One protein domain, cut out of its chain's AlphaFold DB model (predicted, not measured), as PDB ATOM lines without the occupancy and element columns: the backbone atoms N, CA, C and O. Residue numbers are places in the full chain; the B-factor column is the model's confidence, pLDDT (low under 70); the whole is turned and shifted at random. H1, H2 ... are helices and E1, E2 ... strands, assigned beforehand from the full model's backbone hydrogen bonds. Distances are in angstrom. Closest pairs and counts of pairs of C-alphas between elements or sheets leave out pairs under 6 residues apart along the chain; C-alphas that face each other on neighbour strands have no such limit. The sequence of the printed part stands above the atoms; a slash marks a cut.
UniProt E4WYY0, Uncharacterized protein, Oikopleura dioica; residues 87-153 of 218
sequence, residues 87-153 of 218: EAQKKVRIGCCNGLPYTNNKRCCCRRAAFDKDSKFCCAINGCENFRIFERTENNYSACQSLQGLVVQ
ATOM      1  N   GLU A  87     -23.966 -15.455 -42.198       47.41
ATOM      2  CA  GLU A  87     -23.022 -15.941 -43.226       47.41
ATOM      3  C   GLU A  87     -21.623 -15.318 -43.095       47.41
ATOM      4  O   GLU A  87     -20.616 -16.017 -43.257       47.41
ATOM      5  N   ALA A  88     -21.527 -14.039 -42.716       45.44
ATOM      6  CA  ALA A  88     -20.244 -13.416 -42.389       45.44
ATOM      7  C   ALA A  88     -19.602 -14.055 -41.138       45.44
ATOM      8  O   ALA A  88     -18.406 -14.357 -41.135       45.44
ATOM      9  N   GLN A  89     -20.398 -14.354 -40.107       43.78
ATOM     10  CA  GLN A  89     -19.975 -15.044 -38.885       43.78
ATOM     11  C   GLN A  89     -19.715 -16.540 -39.103       43.78
ATOM     12  O   GLN A  89     -18.845 -17.092 -38.444       43.78
ATOM     13  N   LYS A  90     -20.319 -17.197 -40.101       43.91
ATOM     14  CA  LYS A  90     -19.957 -18.565 -40.528       43.91
ATOM     15  C   LYS A  90     -18.529 -18.629 -41.088       43.91
ATOM     16  O   LYS A  90     -17.908 -19.692 -41.103       43.91
ATOM     17  N   LYS A  91     -17.980 -17.481 -41.506       44.69
ATOM     18  CA  LYS A  91     -16.562 -17.298 -41.852       44.69
ATOM     19  C   LYS A  91     -15.682 -16.936 -40.646       44.69
ATOM     20  O   LYS A  91     -14.469 -17.138 -40.700       44.69
ATOM     21  N   VAL A  92     -16.271 -16.470 -39.545       43.34
ATOM     22  CA  VAL A  92     -15.606 -16.308 -38.247       43.34
ATOM     23  C   VAL A  92     -15.699 -17.639 -37.500       43.34
ATOM     24  O   VAL A  92     -16.646 -17.909 -36.771       43.34
ATOM     25  N   ARG A  93     -14.691 -18.503 -37.673       43.84
ATOM     26  CA  ARG A  93     -14.566 -19.761 -36.913       43.84
ATOM     27  C   ARG A  93     -14.276 -19.480 -35.431       43.84
ATOM     28  O   ARG A  93     -13.126 -19.578 -35.001       43.84
ATOM     29  N   ILE A  94     -15.311 -19.107 -34.678       39.16
ATOM     30  CA  ILE A  94     -15.268 -18.855 -33.235       39.16
ATOM     31  C   ILE A  94     -14.800 -20.126 -32.514       39.16
ATOM     32  O   ILE A  94     -15.335 -21.209 -32.742       39.16
ATOM     33  N   GLY A  95     -13.840 -19.990 -31.597       47.47
ATOM     34  CA  GLY A  95     -13.585 -21.023 -30.587       47.47
ATOM     35  C   GLY A  95     -12.476 -22.030 -30.902       47.47
ATOM     36  O   GLY A  95     -12.506 -23.146 -30.385       47.47
ATOM     37  N   CYS A  96     -11.444 -21.632 -31.649       61.97
ATOM     38  CA  CYS A  96     -10.118 -22.258 -31.585       61.97
ATOM     39  C   CYS A  96      -9.473 -21.927 -30.227       61.97
ATOM     40  O   CYS A  96      -8.501 -21.180 -30.161       61.97
ATOM     41  N   CYS A  97     -10.048 -22.477 -29.150       57.69
ATOM     42  CA  CYS A  97      -9.783 -22.147 -27.749       57.69
ATOM     43  C   CYS A  97     -10.194 -20.707 -27.350       57.69
ATOM     44  O   CYS A  97      -9.742 -19.732 -27.940       57.69
ATOM     45  N   ASN A  98     -11.043 -20.558 -26.323       51.91
ATOM     46  CA  ASN A  98     -11.407 -19.268 -25.696       51.91
ATOM     47  C   ASN A  98     -11.742 -18.120 -26.679       51.91
ATOM     48  O   ASN A  98     -11.323 -16.981 -26.493       51.91
ATOM     49  N   GLY A  99     -12.480 -18.424 -27.751       52.12
ATOM     50  CA  GLY A  99     -12.916 -17.438 -28.749       52.12
ATOM     51  C   GLY A  99     -11.869 -17.016 -29.791       52.12
ATOM     52  O   GLY A  99     -12.230 -16.316 -30.735       52.12
ATOM     53  N   LEU A 100     -10.613 -17.469 -29.703       53.97
ATOM     54  CA  LEU A 100      -9.610 -17.211 -30.746       53.97
ATOM     55  C   LEU A 100     -10.010 -17.902 -32.068       53.97
ATOM     56  O   LEU A 100     -10.559 -19.007 -32.039       53.97
ATOM     57  N   PRO A 101      -9.770 -17.289 -33.241       52.44
ATOM     58  CA  PRO A 101     -10.134 -17.885 -34.522       52.44
ATOM     59  C   PRO A 101      -9.134 -18.961 -34.969       52.44
ATOM     60  O   PRO A 101      -7.918 -18.801 -34.837       52.44
ATOM     61  N   TYR A 102      -9.639 -20.041 -35.578       58.41
ATOM     62  CA  TYR A 102      -8.799 -20.991 -36.323       58.41
ATOM     63  C   TYR A 102      -8.131 -20.243 -37.484       58.41
ATOM     64  O   TYR A 102      -8.820 -19.776 -38.391       58.41
ATOM     65  N   THR A 103      -6.801 -20.150 -37.482       63.19
ATOM     66  CA  THR A 103      -6.033 -19.579 -38.603       63.19
ATOM     67  C   THR A 103      -5.291 -20.688 -39.341       63.19
ATOM     68  O   THR A 103      -5.117 -21.785 -38.813       63.19
ATOM     69  N   ASN A 104      -4.806 -20.415 -40.554       67.56
ATOM     70  CA  ASN A 104      -4.070 -21.413 -41.338       67.56
ATOM     71  C   ASN A 104      -2.802 -21.934 -40.645       67.56
ATOM     72  O   ASN A 104      -2.349 -23.022 -40.996       67.56
ATOM     73  N   ASN A 105      -2.255 -21.187 -39.678       75.75
ATOM     74  CA  ASN A 105      -1.013 -21.523 -38.983       75.75
ATOM     75  C   ASN A 105      -1.257 -21.947 -37.522       75.75
ATOM     76  O   ASN A 105      -0.466 -22.719 -36.993       75.75
ATOM     77  N   LYS A 106      -2.355 -21.510 -36.878       77.19
ATOM     78  CA  LYS A 106      -2.689 -21.865 -35.483       77.19
ATOM     79  C   LYS A 106      -3.891 -22.804 -35.387       77.19
ATOM     80  O   LYS A 106      -4.988 -22.474 -35.840       77.19
ATOM     81  N   ARG A 107      -3.685 -23.949 -34.734       76.56
ATOM     82  CA  ARG A 107      -4.684 -24.996 -34.460       76.56
ATOM     83  C   ARG A 107      -4.978 -25.042 -32.956       76.56
ATOM     84  O   ARG A 107      -4.122 -24.669 -32.159       76.56
ATOM     85  N   CYS A 108      -6.154 -25.526 -32.552       78.06
ATOM     86  CA  CYS A 108      -6.442 -25.765 -31.135       78.06
ATOM     87  C   CYS A 108      -6.167 -27.221 -30.764       78.06
ATOM     88  O   CYS A 108      -6.720 -28.140 -31.366       78.06
ATOM     89  N   CYS A 109      -5.371 -27.418 -29.720       81.00
ATOM     90  CA  CYS A 109      -5.261 -28.670 -28.996       81.00
ATOM     91  C   CYS A 109      -6.478 -28.792 -28.072       81.00
ATOM     92  O   CYS A 109      -6.731 -27.907 -27.247       81.00
ATOM     93  N   CYS A 110      -7.258 -29.864 -28.230       77.94
ATOM     94  CA  CYS A 110      -8.326 -30.241 -27.298       77.94
ATOM     95  C   CYS A 110      -9.412 -29.177 -27.028       77.94
ATOM     96  O   CYS A 110     -10.024 -29.187 -25.965       77.94
ATOM     97  N   ARG A 111      -9.636 -28.229 -27.955       75.19
ATOM     98  CA  ARG A 111     -10.486 -27.026 -27.764       75.19
ATOM     99  C   ARG A 111     -10.062 -26.114 -26.585       75.19
ATOM    100  O   ARG A 111     -10.790 -25.183 -26.255       75.19
ATOM    101  N   ARG A 112      -8.874 -26.329 -25.994       76.00
ATOM    102  CA  ARG A 112      -8.380 -25.653 -24.776       76.00
ATOM    103  C   ARG A 112      -7.129 -24.782 -24.976       76.00
ATOM    104  O   ARG A 112      -7.047 -23.740 -24.337       76.00
ATOM    105  N   ALA A 113      -6.177 -25.152 -25.842       78.19
ATOM    106  CA  ALA A 113      -4.933 -24.382 -26.031       78.19
ATOM    107  C   ALA A 113      -4.474 -24.292 -27.496       78.19
ATOM    108  O   ALA A 113      -4.442 -25.296 -28.206       78.19
ATOM    109  N   ALA A 114      -4.118 -23.089 -27.956       81.88
ATOM    110  CA  ALA A 114      -3.734 -22.846 -29.346       81.88
ATOM    111  C   ALA A 114      -2.232 -23.091 -29.556       81.88
ATOM    112  O   ALA A 114      -1.415 -22.688 -28.730       81.88
ATOM    113  N   PHE A 115      -1.867 -23.716 -30.675       84.19
ATOM    114  CA  PHE A 115      -0.481 -23.999 -31.047       84.19
ATOM    115  C   PHE A 115      -0.238 -23.761 -32.539       84.19
ATOM    116  O   PHE A 115      -1.141 -23.914 -33.363       84.19
ATOM    117  N   ASP A 116       0.993 -23.394 -32.884       85.06
ATOM    118  CA  ASP A 116       1.435 -23.238 -34.268       85.06
ATOM    119  C   ASP A 116       1.676 -24.620 -34.890       85.06
ATOM    120  O   ASP A 116       2.509 -25.386 -34.404       85.06
ATOM    121  N   LYS A 117       0.942 -24.956 -35.957       81.56
ATOM    122  CA  LYS A 117       0.949 -26.304 -36.552       81.56
ATOM    123  C   LYS A 117       2.332 -26.721 -37.054       81.56
ATOM    124  O   LYS A 117       2.646 -27.906 -37.064       81.56
ATOM    125  N   ASP A 118       3.118 -25.758 -37.533       82.94
ATOM    126  CA  ASP A 118       4.323 -26.013 -38.320       82.94
ATOM    127  C   ASP A 118       5.506 -26.395 -37.418       82.94
ATOM    128  O   ASP A 118       6.300 -27.261 -37.774       82.94
ATOM    129  N   SER A 119       5.573 -25.810 -36.217       88.12
ATOM    130  CA  SER A 119       6.624 -26.061 -35.222       88.12
ATOM    131  C   SER A 119       6.197 -26.988 -34.084       88.12
ATOM    132  O   SER A 119       7.057 -27.599 -33.451       88.12
ATOM    133  N   LYS A 120       4.893 -27.110 -33.799       90.00
ATOM    134  CA  LYS A 120       4.365 -27.832 -32.632       90.00
ATOM    135  C   LYS A 120       3.241 -28.795 -33.004       90.00
ATOM    136  O   LYS A 120       2.574 -28.639 -34.024       90.00
ATOM    137  N   PHE A 121       3.013 -29.791 -32.153       88.81
ATOM    138  CA  PHE A 121       1.893 -30.723 -32.261       88.81
ATOM    139  C   PHE A 121       1.183 -30.914 -30.915       88.81
ATOM    140  O   PHE A 121       1.750 -30.701 -29.843       88.81
ATOM    141  N   CYS A 122      -0.082 -31.322 -30.988       87.56
ATOM    142  CA  CYS A 122      -0.917 -31.635 -29.835       87.56
ATOM    143  C   CYS A 122      -0.841 -33.131 -29.522       87.56
ATOM    144  O   CYS A 122      -1.208 -33.959 -30.356       87.56
ATOM    145  N   CYS A 123      -0.391 -33.464 -28.316       90.50
ATOM    146  CA  CYS A 123      -0.477 -34.798 -27.743       90.50
ATOM    147  C   CYS A 123      -1.699 -34.861 -26.815       90.50
ATOM    148  O   CYS A 123      -1.709 -34.220 -25.759       90.50
ATOM    149  N   ALA A 124      -2.731 -35.601 -27.219       88.19
ATOM    150  CA  ALA A 124      -3.950 -35.804 -26.444       88.19
ATOM    151  C   ALA A 124      -3.837 -37.097 -25.622       88.19
ATOM    152  O   ALA A 124      -3.902 -38.194 -26.172       88.19
ATOM    153  N   ILE A 125      -3.678 -36.963 -24.309       85.69
ATOM    154  CA  ILE A 125      -3.627 -38.076 -23.354       85.69
ATOM    155  C   ILE A 125      -5.072 -38.375 -22.931       85.69
ATOM    156  O   ILE A 125      -5.822 -37.447 -22.622       85.69
ATOM    157  N   ASN A 126      -5.483 -39.646 -22.963       82.94
ATOM    158  CA  ASN A 126      -6.858 -40.075 -22.659       82.94
ATOM    159  C   ASN A 126      -7.934 -39.246 -23.397       82.94
ATOM    160  O   ASN A 126      -8.821 -38.657 -22.782       82.94
ATOM    161  N   GLY A 127      -7.832 -39.122 -24.726       71.31
ATOM    162  CA  GLY A 127      -8.880 -38.464 -25.524       71.31
ATOM    163  C   GLY A 127      -9.132 -36.993 -25.156       71.31
ATOM    164  O   GLY A 127     -10.279 -36.554 -25.145       71.31
ATOM    165  N   CYS A 128      -8.064 -36.238 -24.864       77.44
ATOM    166  CA  CYS A 128      -8.086 -34.824 -24.453       77.44
ATOM    167  C   CYS A 128      -8.584 -34.526 -23.025       77.44
ATOM    168  O   CYS A 128      -8.776 -33.353 -22.690       77.44
ATOM    169  N   GLU A 129      -8.717 -35.531 -22.153       81.31
ATOM    170  CA  GLU A 129      -8.802 -35.300 -20.705       81.31
ATOM    171  C   GLU A 129      -7.585 -34.484 -20.237       81.31
ATOM    172  O   GLU A 129      -7.733 -33.367 -19.731       81.31
ATOM    173  N   ASN A 130      -6.389 -34.998 -20.542       83.44
ATOM    174  CA  ASN A 130      -5.104 -34.328 -20.380       83.44
ATOM    175  C   ASN A 130      -4.479 -34.056 -21.755       83.44
ATOM    176  O   ASN A 130      -4.656 -34.814 -22.707       83.44
ATOM    177  N   PHE A 131      -3.717 -32.974 -21.892       87.38
ATOM    178  CA  PHE A 131      -3.028 -32.684 -23.148       87.38
ATOM    179  C   PHE A 131      -1.712 -31.957 -22.916       87.38
ATOM    180  O   PHE A 131      -1.553 -31.215 -21.948       87.38
ATOM    181  N   ARG A 132      -0.766 -32.158 -23.832       88.38
ATOM    182  CA  ARG A 132       0.501 -31.425 -23.874       88.38
ATOM    183  C   ARG A 132       0.794 -30.997 -25.304       88.38
ATOM    184  O   ARG A 132       0.537 -31.738 -26.249       88.38
ATOM    185  N   ILE A 133       1.314 -29.785 -25.456       89.75
ATOM    186  CA  ILE A 133       1.783 -29.266 -26.739       89.75
ATOM    187  C   ILE A 133       3.298 -29.436 -26.750       89.75
ATOM    188  O   ILE A 133       3.982 -28.878 -25.895       89.75
ATOM    189  N   PHE A 134       3.804 -30.203 -27.708       90.25
ATOM    190  CA  PHE A 134       5.231 -30.458 -27.876       90.25
ATOM    191  C   PHE A 134       5.740 -29.862 -29.188       90.25
ATOM    192  O   PHE A 134       4.964 -29.595 -30.104       90.25
ATOM    193  N   GLU A 135       7.050 -29.668 -29.292       90.81
ATOM    194  CA  GLU A 135       7.697 -29.303 -30.554       90.81
ATOM    195  C   GLU A 135       7.802 -30.515 -31.481       90.81
ATOM    196  O   GLU A 135       7.914 -31.651 -31.020       90.81
ATOM    197  N   ARG A 136       7.780 -30.272 -32.792       87.19
ATOM    198  CA  ARG A 136       7.809 -31.289 -33.848       87.19
ATOM    199  C   ARG A 136       9.202 -31.927 -33.987       87.19
ATOM    200  O   ARG A 136       9.917 -31.676 -34.949       87.19
ATOM    201  N   THR A 137       9.575 -32.762 -33.018       89.75
ATOM    202  CA  THR A 137      10.821 -33.545 -32.996       89.75
ATOM    203  C   THR A 137      10.531 -35.017 -32.694       89.75
ATOM    204  O   THR A 137       9.573 -35.339 -31.990       89.75
ATOM    205  N   GLU A 138      11.355 -35.929 -33.211       86.75
ATOM    206  CA  GLU A 138      11.162 -37.385 -33.066       86.75
ATOM    207  C   GLU A 138      11.131 -37.839 -31.596       86.75
ATOM    208  O   GLU A 138      10.269 -38.628 -31.208       86.75
ATOM    209  N   ASN A 139      11.980 -37.245 -30.751       90.56
ATOM    210  CA  ASN A 139      12.007 -37.493 -29.304       90.56
ATOM    211  C   ASN A 139      10.690 -37.106 -28.608       90.56
ATOM    212  O   ASN A 139      10.262 -37.763 -27.662       90.56
ATOM    213  N   ASN A 140      10.023 -36.048 -29.075       89.38
ATOM    214  CA  ASN A 140       8.731 -35.644 -28.526       89.38
ATOM    215  C   ASN A 140       7.597 -36.558 -29.012       89.38
ATOM    216  O   ASN A 140       6.640 -36.795 -28.274       89.38
ATOM    217  N   TYR A 141       7.693 -37.096 -30.233       86.25
ATOM    218  CA  TYR A 141       6.736 -38.081 -30.741       86.25
ATOM    219  C   TYR A 141       6.775 -39.381 -29.931       86.25
ATOM    220  O   TYR A 141       5.717 -39.861 -29.519       86.25
ATOM    221  N   SER A 142       7.966 -39.910 -29.633       88.19
ATOM    222  CA  SER A 142       8.104 -41.084 -28.761       88.19
ATOM    223  C   SER A 142       7.678 -40.781 -27.321       88.19
ATOM    224  O   SER A 142       6.975 -41.588 -26.722       88.19
ATOM    225  N   ALA A 143       7.976 -39.592 -26.782       89.38
ATOM    226  CA  ALA A 143       7.459 -39.167 -25.477       89.38
ATOM    227  C   ALA A 143       5.917 -39.123 -25.431       89.38
ATOM    228  O   ALA A 143       5.320 -39.558 -24.449       89.38
ATOM    229  N   CYS A 144       5.259 -38.651 -26.496       88.06
ATOM    230  CA  CYS A 144       3.798 -38.663 -26.593       88.06
ATOM    231  C   CYS A 144       3.230 -40.094 -26.598       88.06
ATOM    232  O   CYS A 144       2.302 -40.386 -25.845       88.06
ATOM    233  N   GLN A 145       3.828 -41.001 -27.381       86.81
ATOM    234  CA  GLN A 145       3.434 -42.415 -27.426       86.81
ATOM    235  C   GLN A 145       3.634 -43.117 -26.071       86.81
ATOM    236  O   GLN A 145       2.754 -43.854 -25.631       86.81
ATOM    237  N   SER A 146       4.737 -42.836 -25.371       89.94
ATOM    238  CA  SER A 146       5.021 -43.363 -24.025       89.94
ATOM    239  C   SER A 146       3.999 -42.921 -22.972       89.94
ATOM    240  O   SER A 146       3.750 -43.647 -22.015       89.94
ATOM    241  N   LEU A 147       3.373 -41.755 -23.157       86.12
ATOM    242  CA  LEU A 147       2.274 -41.252 -22.323       86.12
ATOM    243  C   LEU A 147       0.896 -41.793 -22.751       86.12
ATOM    244  O   LEU A 147      -0.121 -41.250 -22.324       86.12
ATOM    245  N   GLN A 148       0.848 -42.804 -23.631       84.50
ATOM    246  CA  GLN A 148      -0.372 -43.309 -24.283       84.50
ATOM    247  C   GLN A 148      -1.169 -42.200 -25.003       84.50
ATOM    248  O   GLN A 148      -2.379 -42.294 -25.207       84.50
ATOM    249  N   GLY A 149      -0.481 -41.122 -25.390       82.19
ATOM    250  CA  GLY A 149      -1.070 -39.959 -26.026       82.19
ATOM    251  C   GLY A 149      -1.231 -40.143 -27.531       82.19
ATOM    252  O   GLY A 149      -0.339 -40.636 -28.224       82.19
ATOM    253  N   LEU A 150      -2.368 -39.690 -28.054       84.31
ATOM    254  CA  LEU A 150      -2.653 -39.684 -29.481       84.31
ATOM    255  C   LEU A 150      -2.254 -38.329 -30.080       84.31
ATOM    256  O   LEU A 150      -2.656 -37.267 -29.596       84.31
ATOM    257  N   VAL A 151      -1.452 -38.360 -31.145       83.88
ATOM    258  CA  VAL A 151      -1.055 -37.158 -31.891       83.88
ATOM    259  C   VAL A 151      -2.245 -36.679 -32.715       83.88
ATOM    260  O   VAL A 151      -2.639 -37.329 -33.683       83.88
ATOM    261  N   VAL A 152      -2.817 -35.533 -32.347       72.31
ATOM    262  CA  VAL A 152      -3.982 -34.976 -33.046       72.31
ATOM    263  C   VAL A 152      -3.543 -34.415 -34.399       72.31
ATOM    264  O   VAL A 152      -2.814 -33.421 -34.461       72.31
ATOM    265  N   GLN A 153      -3.988 -35.052 -35.483       63.09
ATOM    266  CA  GLN A 153      -3.756 -34.586 -36.852       63.09
ATOM    267  C   GLN A 153      -4.791 -33.523 -37.266       63.09
ATOM    268  O   GLN A 153      -5.739 -33.221 -36.544       63.09
TER     269      GLN A 153
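What this domain is: This is residues 87 to 153 of the 218 residues of an uncharacterized protein of Oikopleura dioica (UniProt E4WYY0). Two strand hairpins, E3 with E4 and E1 with E2, stand one after the other along an elongated body, and the helix H2 packs with its residues 140 to 145 on the hairpin of E3 and E4, at one end of the row. At the other end a loop-rich stretch, residues 91 to 105, leads away to the short helix H1, while the residues after H2 fold back, 150 and 151 pairing with E3. The printed part has 67 residues, with two named helices and four named strands in the order H1, E1, E2, E3, E4, H2; both two-stranded sheets are antiparallel. The class is mixed, helices and strands, with 33 of the 67 residues in named elements, under half. The whole is only just compact, close to loose, with a radius of gyration of the C-alphas of 13.0 A and spans of 43 by 23 by 15 A.

Where its parts are: E3 is residues 120 to 125, 16.0 A from first to last C-alpha, and E4 is residues 130 to 135, 17.1 A. E1 is residues 106 to 109 and E2 is residues 113 to 116. H2, residues 138 to 146, measures 12.5 A and ends with C-alpha 146 at (5.021, -43.363, -24.025). H1, residues 87 to 90, begins with C-alpha 87 at (-23.022, -15.941, -43.226).

How they stand to each other: E3 and E4 form an antiparallel hairpin at 156 degrees; N 123 and O 132 are 2.8 A apart, within hydrogen-bond range. Residues 123 to 124 of E3 also pair antiparallel with residues 150 to 151. The closest C-alphas of E3 and H2 are those of Cys 123 and Cys 144, 5.9 A apart. Those of E4 and H2 are Phe 134 and Asn 140, at 6.3 A. E1 and E2 form a second antiparallel hairpin, at 140 degrees, with N 109 and O 113 2.8 A apart, within hydrogen-bond range. Between the hairpins, the C-alphas of Cys 109 in E1 and Cys 122 in E3 are the closest of those two strands, 5.3 A apart. H2 is apart from E1 and E2, and H1 is apart from E2, E3, E4 and H2. In H2 every O i to N i+4 pair is within hydrogen-bond range; H1 is too short for such a pair, and its one O i to N i+3 pair is within range.

The domain as a whole: The two C-alphas farthest apart are those of Glu 87 and Ser 146, 43.7 A. The printed part has no cut. The link from H1 to E1, 15 residues, is long; the other links are tight. The mean pLDDT of the printed part is 74.9, and residues 87 to 104 and residue 153 are under 70; the mean of H1 is 45.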